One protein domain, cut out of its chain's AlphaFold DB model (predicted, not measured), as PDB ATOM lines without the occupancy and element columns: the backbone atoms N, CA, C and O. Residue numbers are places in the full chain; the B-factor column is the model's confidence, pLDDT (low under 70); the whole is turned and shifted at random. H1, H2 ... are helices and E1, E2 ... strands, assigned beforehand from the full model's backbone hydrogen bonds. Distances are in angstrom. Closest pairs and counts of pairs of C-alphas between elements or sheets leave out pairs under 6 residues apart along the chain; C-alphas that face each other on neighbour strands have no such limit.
ATOM      1  N   GLU A 438      92.778  -9.735 108.940       52.31
ATOM      2  CA  GLU A 438      93.026  -9.146 107.643       52.31
ATOM      3  C   GLU A 438      92.227  -7.845 107.663       52.31
ATOM      4  O   GLU A 438      91.043  -7.891 108.032       52.31
ATOM      5  N   PRO A 439      92.854  -6.685 107.413       62.16
ATOM      6  CA  PRO A 439      92.164  -5.406 107.486       62.16
ATOM      7  C   PRO A 439      90.823  -5.516 106.748       62.16
ATOM      8  O   PRO A 439      90.804  -5.680 105.533       62.16
ATOM      9  N   GLY A 440      89.704  -5.516 107.486       70.62
ATOM     10  CA  GLY A 440      88.399  -5.806 106.883       70.62
ATOM     11  C   GLY A 440      87.337  -6.453 107.772       70.62
ATOM     12  O   GLY A 440      86.158  -6.289 107.467       70.62
ATOM     13  N   TYR A 441      87.685  -7.132 108.875       83.88
ATOM     14  CA  TYR A 441      86.641  -7.600 109.798       83.88
ATOM     15  C   TYR A 441      85.993  -6.424 110.529       83.88
ATOM     16  O   TYR A 441      86.683  -5.585 111.116       83.88
ATOM     17  N   LYS A 442      84.660  -6.382 110.530       88.88
ATOM     18  CA  LYS A 442      83.887  -5.342 111.216       88.88
ATOM     19  C   LYS A 442      82.877  -5.969 112.154       88.88
ATOM     20  O   LYS A 442      81.958  -6.663 111.732       88.88
ATOM     21  N   GLU A 443      83.031  -5.677 113.433       89.00
ATOM     22  CA  GLU A 443      82.044  -6.034 114.432       89.00
ATOM     23  C   GLU A 443      80.842  -5.089 114.372       89.00
ATOM     24  O   GLU A 443      80.995  -3.865 114.294       89.00
ATOM     25  N   VAL A 444      79.641  -5.660 114.381       92.69
ATOM     26  CA  VAL A 444      78.388  -4.911 114.276       92.69
ATOM     27  C   VAL A 444      77.317  -5.518 115.170       92.69
ATOM     28  O   VAL A 444      77.267  -6.728 115.397       92.69
ATOM     29  N   LYS A 445      76.439  -4.648 115.663       93.88
ATOM     30  CA  LYS A 445      75.226  -5.008 116.386       93.88
ATOM     31  C   LYS A 445      74.048  -4.389 115.654       93.88
ATOM     32  O   LYS A 445      73.987  -3.169 115.525       93.88
ATOM     33  N   TYR A 446      73.167  -5.244 115.153       94.50
ATOM     34  CA  TYR A 446      72.039  -4.867 114.313       94.50
ATOM     35  C   TYR A 446      70.721  -4.819 115.060       94.50
ATOM     36  O   TYR A 446      69.824  -4.166 114.564       94.50
ATOM     37  N   SER A 447      70.577  -5.452 116.224       93.62
ATOM     38  CA  SER A 447      69.419  -5.243 117.099       93.62
ATOM     39  C   SER A 447      69.824  -5.295 118.569       93.62
ATOM     40  O   SER A 447      70.874  -5.837 118.918       93.62
ATOM     41  N   GLY A 448      69.033  -4.648 119.425       90.19
ATOM     42  CA  GLY A 448      69.150  -4.770 120.878       90.19
ATOM     43  C   GLY A 448      68.217  -5.853 121.412       90.19
ATOM     44  O   GLY A 448      67.524  -6.501 120.635       90.19
ATOM     45  N   THR A 449      68.182  -6.019 122.734       85.94
ATOM     46  CA  THR A 449      67.228  -6.915 123.401       85.94
ATOM     47  C   THR A 449      65.793  -6.433 123.182       85.94
ATOM     48  O   THR A 449      65.013  -7.147 122.576       85.94
ATOM     49  N   ASP A 450      65.484  -5.181 123.534       82.25
ATOM     50  CA  ASP A 450      64.104  -4.651 123.509       82.25
ATOM     51  C   ASP A 450      63.817  -3.710 122.330       82.25
ATOM     52  O   ASP A 450      62.830  -2.974 122.320       82.25
ATOM     53  N   CYS A 451      64.709  -3.681 121.340       74.94
ATOM     54  CA  CYS A 451      64.624  -2.747 120.225       74.94
ATOM     55  C   CYS A 451      64.833  -3.478 118.902       74.94
ATOM     56  O   CYS A 451      65.959  -3.876 118.577       74.94
ATOM     57  N   ALA A 452      63.765  -3.555 118.104       72.50
ATOM     58  CA  ALA A 452      63.903  -3.716 116.664       72.50
ATOM     59  C   ALA A 452      64.717  -2.532 116.131       72.50
ATOM     60  O   ALA A 452      64.471  -1.378 116.500       72.50
ATOM     61  N   SER A 453      65.720  -2.813 115.308       74.25
ATOM     62  CA  SER A 453      66.489  -1.742 114.692       74.25
ATOM     63  C   SER A 453      65.781  -1.209 113.454       74.25
ATOM     64  O   SER A 453      64.835  -1.799 112.938       74.25
ATOM     65  N   GLN A 454      66.228  -0.040 113.012       83.50
ATOM     66  CA  GLN A 454      65.837   0.579 111.750       83.50
ATOM     67  C   GLN A 454      67.073   0.625 110.863       83.50
ATOM     68  O   GLN A 454      67.573   1.700 110.515       83.50
ATOM     69  N   ASN A 455      67.638  -0.549 110.583       92.06
ATOM     70  CA  ASN A 455      68.861  -0.607 109.809       92.06
ATOM     71  C   ASN A 455      68.578  -0.161 108.370       92.06
ATOM     72  O   ASN A 455      67.550  -0.495 107.785       92.06
ATOM     73  N   THR A 456      69.490   0.624 107.798       92.81
ATOM     74  CA  THR A 456      69.319   1.192 106.449       92.81
ATOM     75  C   THR A 456      70.288   0.610 105.426       92.81
ATOM     76  O   THR A 456      70.053   0.735 104.225       92.81
ATOM     77  N   ASP A 457      71.365  -0.044 105.870       93.94
ATOM     78  CA  ASP A 457      72.265  -0.777 104.985       93.94
ATOM     79  C   ASP A 457      71.685  -2.145 104.598       93.94
ATOM     80  O   ASP A 457      70.908  -2.740 105.342       93.94
ATOM     81  N   ILE A 458      72.084  -2.658 103.429       94.88
ATOM     82  CA  ILE A 458      71.557  -3.910 102.854       94.88
ATOM     83  C   ILE A 458      71.686  -5.082 103.835       94.88
ATOM     84  O   ILE A 458      70.768  -5.897 103.939       94.88
ATOM     85  N   LEU A 459      72.810  -5.167 104.554       96.06
ATOM     86  CA  LEU A 459      73.037  -6.240 105.513       96.06
ATOM     87  C   LEU A 459      72.115  -6.100 106.722       96.06
ATOM     88  O   LEU A 459      71.438  -7.061 107.076       96.06
ATOM     89  N   GLY A 460      72.016  -4.911 107.305       95.25
ATOM     90  CA  GLY A 460      71.107  -4.677 108.419       95.25
ATOM     91  C   GLY A 460      69.628  -4.883 108.063       95.25
ATOM     92  O   GLY A 460      68.909  -5.507 108.837       95.25
ATOM     93  N   VAL A 461      69.182  -4.480 106.867       95.88
ATOM     94  CA  VAL A 461      67.812  -4.761 106.383       95.88
ATOM     95  C   VAL A 461      67.572  -6.267 106.241       95.88
ATOM     96  O   VAL A 461      66.495  -6.758 106.578       95.88
ATOM     97  N   ALA A 462      68.565  -7.027 105.766       96.75
ATOM     98  CA  ALA A 462      68.464  -8.484 105.696       96.75
ATOM     99  C   ALA A 462      68.392  -9.129 107.090       96.75
ATOM    100  O   ALA A 462      67.657 -10.099 107.273       96.75
ATOM    101  N   VAL A 463      69.109  -8.579 108.073       96.75
ATOM    102  CA  VAL A 463      69.057  -9.016 109.477       96.75
ATOM    103  C   VAL A 463      67.691  -8.709 110.105       96.75
ATOM    104  O   VAL A 463      67.118  -9.585 110.754       96.75
ATOM    105  N   ASP A 464      67.118  -7.531 109.847       95.75
ATOM    106  CA  ASP A 464      65.762  -7.177 110.296       95.75
ATOM    107  C   ASP A 464      64.705  -8.088 109.644       95.75
ATOM    108  O   ASP A 464      63.796  -8.590 110.311       95.75
ATOM    109  N   ALA A 465      64.855  -8.379 108.347       96.31
ATOM    110  CA  ALA A 465      63.991  -9.313 107.632       96.31
ATOM    111  C   ALA A 465      64.107 -10.749 108.167       96.31
ATOM    112  O   ALA A 465      63.097 -11.453 108.237       96.31
ATOM    113  N   PHE A 466      65.306 -11.183 108.567       97.25
ATOM    114  CA  PHE A 466      65.517 -12.471 109.227       97.25
ATOM    115  C   PHE A 466      64.827 -12.523 110.599       97.25
ATOM    116  O   PHE A 466      64.096 -13.476 110.872       97.25
ATOM    117  N   ALA A 467      64.979 -11.490 111.435       96.12
ATOM    118  CA  ALA A 467      64.280 -11.403 112.719       96.12
ATOM    119  C   ALA A 467      62.757 -11.501 112.521       96.12
ATOM    120  O   ALA A 467      62.101 -12.365 113.105       96.12
ATOM    121  N   HIS A 468      62.200 -10.702 111.607       95.50
ATOM    122  CA  HIS A 468      60.778 -10.761 111.266       95.50
ATOM    123  C   HIS A 468      60.360 -12.134 110.713       95.50
ATOM    124  O   HIS A 468      59.303 -12.652 111.074       95.50
ATOM    125  N   HIS A 469      61.190 -12.765 109.876       96.56
ATOM    126  CA  HIS A 469      60.933 -14.118 109.390       96.56
ATOM    127  C   HIS A 469      60.792 -15.113 110.542       96.56
ATOM    128  O   HIS A 469      59.875 -15.925 110.493       96.56
ATOM    129  N   THR A 470      61.632 -15.028 111.574       96.00
ATOM    130  CA  THR A 470      61.567 -15.953 112.718       96.00
ATOM    131  C   THR A 470      60.266 -15.806 113.504       96.00
ATOM    132  O   THR A 470      59.680 -16.814 113.886       96.00
ATOM    133  N   LEU A 471      59.741 -14.582 113.623       95.25
ATOM    134  CA  LEU A 471      58.418 -14.326 114.195       95.25
ATOM    135  C   LEU A 471      57.299 -14.939 113.346       95.25
ATOM    136  O   LEU A 471      56.410 -15.602 113.869       95.25
ATOM    137  N   VAL A 472      57.342 -14.748 112.028       95.19
ATOM    138  CA  VAL A 472      56.305 -15.268 111.122       95.19
ATOM    139  C   VAL A 472      56.345 -16.794 111.032       95.19
ATOM    140  O   VAL A 472      55.304 -17.441 111.085       95.19
ATOM    141  N   ASP A 473      57.530 -17.375 110.854       94.25
ATOM    142  CA  ASP A 473      57.725 -18.820 110.685       94.25
ATOM    143  C   ASP A 473      57.391 -19.586 111.971       94.25
ATOM    144  O   ASP A 473      56.797 -20.659 111.912       94.25
ATOM    145  N   SER A 474      57.643 -18.975 113.131       93.38
ATOM    146  CA  SER A 474      57.244 -19.505 114.436       93.38
ATOM    147  C   SER A 474      55.783 -19.226 114.814       93.38
ATOM    148  O   SER A 474      55.381 -19.532 115.936       93.38
ATOM    149  N   GLN A 475      54.986 -18.625 113.921       93.69
ATOM    150  CA  GLN A 475      53.593 -18.223 114.173       93.69
ATOM    151  C   GLN A 475      53.427 -17.304 115.398       93.69
ATOM    152  O   GLN A 475      52.455 -17.400 116.145       93.69
ATOM    153  N   GLY A 476      54.384 -16.401 115.617       91.69
ATOM    154  CA  GLY A 476      54.364 -15.448 116.725       91.69
ATOM    155  C   GLY A 476      54.749 -16.052 118.077       91.69
ATOM    156  O   GLY A 476      54.399 -15.494 119.116       91.69
ATOM    157  N   THR A 477      55.409 -17.214 118.096       89.50
ATOM    158  CA  THR A 477      55.835 -17.849 119.357       89.50
ATOM    159  C   THR A 477      57.204 -17.376 119.829       89.50
ATOM    160  O   THR A 477      57.449 -17.392 121.041       89.50
ATOM    161  N   LEU A 478      58.076 -16.973 118.898       93.31
ATOM    162  CA  LEU A 478      59.404 -16.443 119.187       93.31
ATOM    163  C   LEU A 478      59.914 -15.490 118.102       93.31
ATOM    164  O   LEU A 478      59.591 -15.635 116.925       93.31
ATOM    165  N   VAL A 479      60.809 -14.588 118.492       94.50
ATOM    166  CA  VAL A 479      61.617 -13.746 117.606       94.50
ATOM    167  C   VAL A 479      63.059 -13.713 118.099       94.50
ATOM    168  O   VAL A 479      63.309 -13.602 119.301       94.50
ATOM    169  N   PHE A 480      64.026 -13.803 117.182       95.00
ATOM    170  CA  PHE A 480      65.426 -13.564 117.535       95.00
ATOM    171  C   PHE A 480      65.737 -12.071 117.601       95.00
ATOM    172  O   PHE A 480      65.492 -11.323 116.653       95.00
ATOM    173  N   VAL A 481      66.348 -11.667 118.709       94.50
ATOM    174  CA  VAL A 481      66.795 -10.298 118.986       94.50
ATOM    175  C   VAL A 481      68.267 -10.306 119.405       94.50
ATOM    176  O   VAL A 481      68.914 -11.357 119.417       94.50
ATOM    177  N   ASP A 482      68.823  -9.137 119.722       93.25
ATOM    178  CA  ASP A 482      70.251  -8.975 120.034       93.25
ATOM    179  C   ASP A 482      71.182  -9.531 118.931       93.25
ATOM    180  O   ASP A 482      72.208 -10.161 119.197       93.25
ATOM    181  N   LEU A 483      70.794  -9.342 117.663       94.88
ATOM    182  CA  LEU A 483      71.508  -9.865 116.500       94.88
ATOM    183  C   LEU A 483      72.810  -9.085 116.313       94.88
ATOM    184  O   LEU A 483      72.826  -7.922 115.903       94.88
ATOM    185  N   GLN A 484      73.919  -9.741 116.630       93.88
ATOM    186  CA  GLN A 484      75.264  -9.178 116.623       93.88
ATOM    187  C   GLN A 484      76.256 -10.185 116.053       93.88
ATOM    188  O   GLN A 484      76.029 -11.396 116.092       93.88
ATOM    189  N   GLY A 485      77.348  -9.685 115.486       93.38
ATOM    190  CA  GLY A 485      78.235 -10.540 114.716       93.38
ATOM    191  C   GLY A 485      79.503  -9.867 114.202       93.38
ATOM    192  O   GLY A 485      79.763  -8.684 114.434       93.38
ATOM    193  N   LEU A 486      80.261 -10.643 113.432       92.62
ATOM    194  CA  LEU A 486      81.414 -10.194 112.660       92.62
ATOM    195  C   LEU A 486      81.084 -10.216 111.169       92.62
ATOM    196  O   LEU A 486      80.683 -11.244 110.631       92.62
ATOM    197  N   ILE A 487      81.318  -9.105 110.484       92.38
ATOM    198  CA  ILE A 487      81.354  -9.062 109.023       92.38
ATOM    199  C   ILE A 487      82.761  -9.474 108.594       92.38
ATOM    200  O   ILE A 487      83.727  -8.800 108.951       92.38
ATOM    201  N   LYS A 488      82.875 -10.580 107.856       90.69
ATOM    202  CA  LYS A 488      84.116 -11.053 107.221       90.69
ATOM    203  C   LYS A 488      84.508 -10.124 106.057       90.69
ATOM    204  O   LYS A 488      83.617  -9.516 105.463       90.69
ATOM    205  N   PRO A 489      85.785 -10.085 105.628       88.62
ATOM    206  CA  PRO A 489      86.203  -9.366 104.418       88.62
ATOM    207  C   PRO A 489      85.423  -9.764 103.157       88.62
ATOM    208  O   PRO A 489      85.250  -8.951 102.255       88.62
ATOM    209  N   SER A 490      84.881 -10.988 103.113       90.38
ATOM    210  CA  SER A 490      83.999 -11.450 102.034       90.38
ATOM    211  C   SER A 490      82.615 -10.778 102.012       90.38
ATOM    212  O   SER A 490      81.843 -11.014 101.089       90.38
ATOM    213  N   GLY A 491      82.265  -9.984 103.031       91.62
ATOM    214  CA  GLY A 491      80.927  -9.431 103.255       91.62
ATOM    215  C   GLY A 491      79.968 -10.372 103.995       91.62
ATOM    216  O   GLY A 491      78.849  -9.970 104.307       91.62
ATOM    217  N   LYS A 492      80.395 -11.602 104.317       94.00
ATOM    218  CA  LYS A 492      79.593 -12.578 105.066       94.00
ATOM    219  C   LYS A 492      79.459 -12.172 106.532       94.00
ATOM    220  O   LYS A 492      80.463 -11.882 107.183       94.00
ATOM    221  N   PHE A 493      78.244 -12.205 107.065       95.56
ATOM    222  CA  PHE A 493      77.957 -11.862 108.454       95.56
ATOM    223  C   PHE A 493      77.848 -13.117 109.322       95.56
ATOM    224  O   PHE A 493      76.916 -13.908 109.183       95.56
ATOM    225  N   VAL A 494      78.816 -13.298 110.222       94.94
ATOM    226  CA  VAL A 494      78.828 -14.386 111.202       94.94
ATOM    227  C   VAL A 494      78.198 -13.908 112.498       94.94
ATOM    228  O   VAL A 494      78.785 -13.114 113.232       94.94
ATOM    229  N   ILE A 495      77.007 -14.415 112.773       95.12
ATOM    230  CA  ILE A 495      76.178 -14.056 113.912       95.12
ATOM    231  C   ILE A 495      76.534 -14.954 115.105       95.12
ATOM    232  O   ILE A 495      76.729 -16.167 114.966       95.12
ATOM    233  N   TYR A 496      76.599 -14.370 116.297       91.88
ATOM    234  CA  TYR A 496      76.791 -15.097 117.551       91.88
ATOM    235  C   TYR A 496      75.967 -14.464 118.675       91.88
ATOM    236  O   TYR A 496      75.619 -13.288 118.629       91.88
ATOM    237  N   ASN A 497      75.678 -15.261 119.705       86.81
ATOM    238  CA  ASN A 497      75.025 -14.817 120.940       86.81
ATOM    239  C   ASN A 497      73.737 -13.964 120.767       86.81
ATOM    240  O   ASN A 497      73.633 -12.911 121.397       86.81
ATOM    241  N   PRO A 498      72.757 -14.361 119.937       89.50
ATOM    242  CA  PRO A 498      71.463 -13.689 119.908       89.50
ATOM    243  C   PRO A 498      70.597 -14.120 121.103       89.50
ATOM    244  O   PRO A 498      70.815 -15.178 121.702       89.50
ATOM    245  N   GLN A 499      69.561 -13.347 121.391       89.19
ATOM    246  CA  GLN A 499      68.538 -13.667 122.389       89.19
ATOM    247  C   GLN A 499      67.217 -14.045 121.702       89.19
ATOM    248  O   GLN A 499      67.053 -13.822 120.502       89.19
ATOM    249  N   ILE A 500      66.282 -14.630 122.451       89.38
ATOM    250  CA  ILE A 500      64.904 -14.869 121.992       89.38
ATOM    251  C   ILE A 500      63.938 -14.063 122.851       89.38
ATOM    252  O   ILE A 500      64.041 -14.098 124.073       89.38
ATOM    253  N   GLN A 501      62.964 -13.431 122.201       86.69
ATOM    254  CA  GLN A 501      61.772 -12.852 122.822       86.69
ATOM    255  C   GLN A 501      60.495 -13.464 122.235       86.69
ATOM    256  O   GLN A 501      60.570 -14.254 121.292       86.69
ATOM    257  N   ARG A 502      59.338 -13.135 122.820       70.88
ATOM    258  CA  ARG A 502      58.015 -13.534 122.325       70.88
ATOM    259  C   ARG A 502      57.420 -12.463 121.425       70.88
ATOM    260  O   ARG A 502      57.457 -11.287 121.842       70.88
TER     261      ARG A 502
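What this domain is: This is residues 438 to 502 of the 502 residues of the protein "Alpha-type protein kinase domain-containing protein" of Postia placenta MAD-698-R-SB12 (UniProt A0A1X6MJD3). A long antiparallel ribbon with a bend in it, E2 running on into E3 and then back through E4 into E5, makes two small sheets end to end; the single helix H1 packs on E2 at one end, and E1 is added beside E3 at the other. H1 only grazes the three-stranded sheet with its residues 459 to 463. The 65 printed residues hold one named helix and five named strands, in the order E1, H1, E2, E3, E4, E5; the sheets, E1 - E3 - E4 and E2 - E5, are both antiparallel, and the class is mixed, helices and strands. The whole is compact, with a radius of gyration of the C-alphas of 12.1 A, and its outline is only just a rod, spanning 40 by 20 by 18 A.

How they stand to each other: E1, residues 442 to 445, is an edge strand and the antiparallel neighbour of E3, residues 484 to 487, with N 442 and O 487 3.0 A apart, within hydrogen-bond range. E3 is the inner strand, and E4, residues 493 to 496, is its antiparallel neighbour and the other edge strand, with O 486 of E3 and N 494 of E4 2.8 A apart, within hydrogen-bond range. E3 and E4 form a hairpin, their directions at 146 degrees. H1, residues 458 to 473, has 8 pairs of C-alphas within 8 A of E2, residues 479 to 481; the closest are those of Leu 471 and Val 479, 4.7 A apart. In H1 every O i to N i+4 pair is within hydrogen-bond range. E2 runs on into E3 across a break of 2 residues, at 67 degrees. E4 runs on into E5, residues 499 to 501, across a break of 2 residues, at 78 degrees. E2 and E5 are antiparallel neighbours, with N 479 and O 501 2.8 A apart. H1 and E5 are apart.

Where its parts are: E1 begins at C-alpha 442, (83.887, -5.342, 111.216), and is 10.1 A long from first to last C-alpha. H1 is 21.8 A long, from C-alpha 458 at (71.557, -3.910, 102.854) to C-alpha 473. E2 is 6.4 A long, E3 and E4 are 9.7 A each, and E5 is 6.8 A, ending at C-alpha 501, (61.772, -12.852, 122.822).

The domain as a whole: The two C-alphas farthest apart are those of Pro 439 and Gln 475, at 41.2 A. The printed part has no cut and ends at residue 502, the chain's last. The link from E1 to H1, residues 446 to 457, is long; the other four links are tight. The mean pLDDT of the printed part is 90.0, and residues 438 to 439 are under 70.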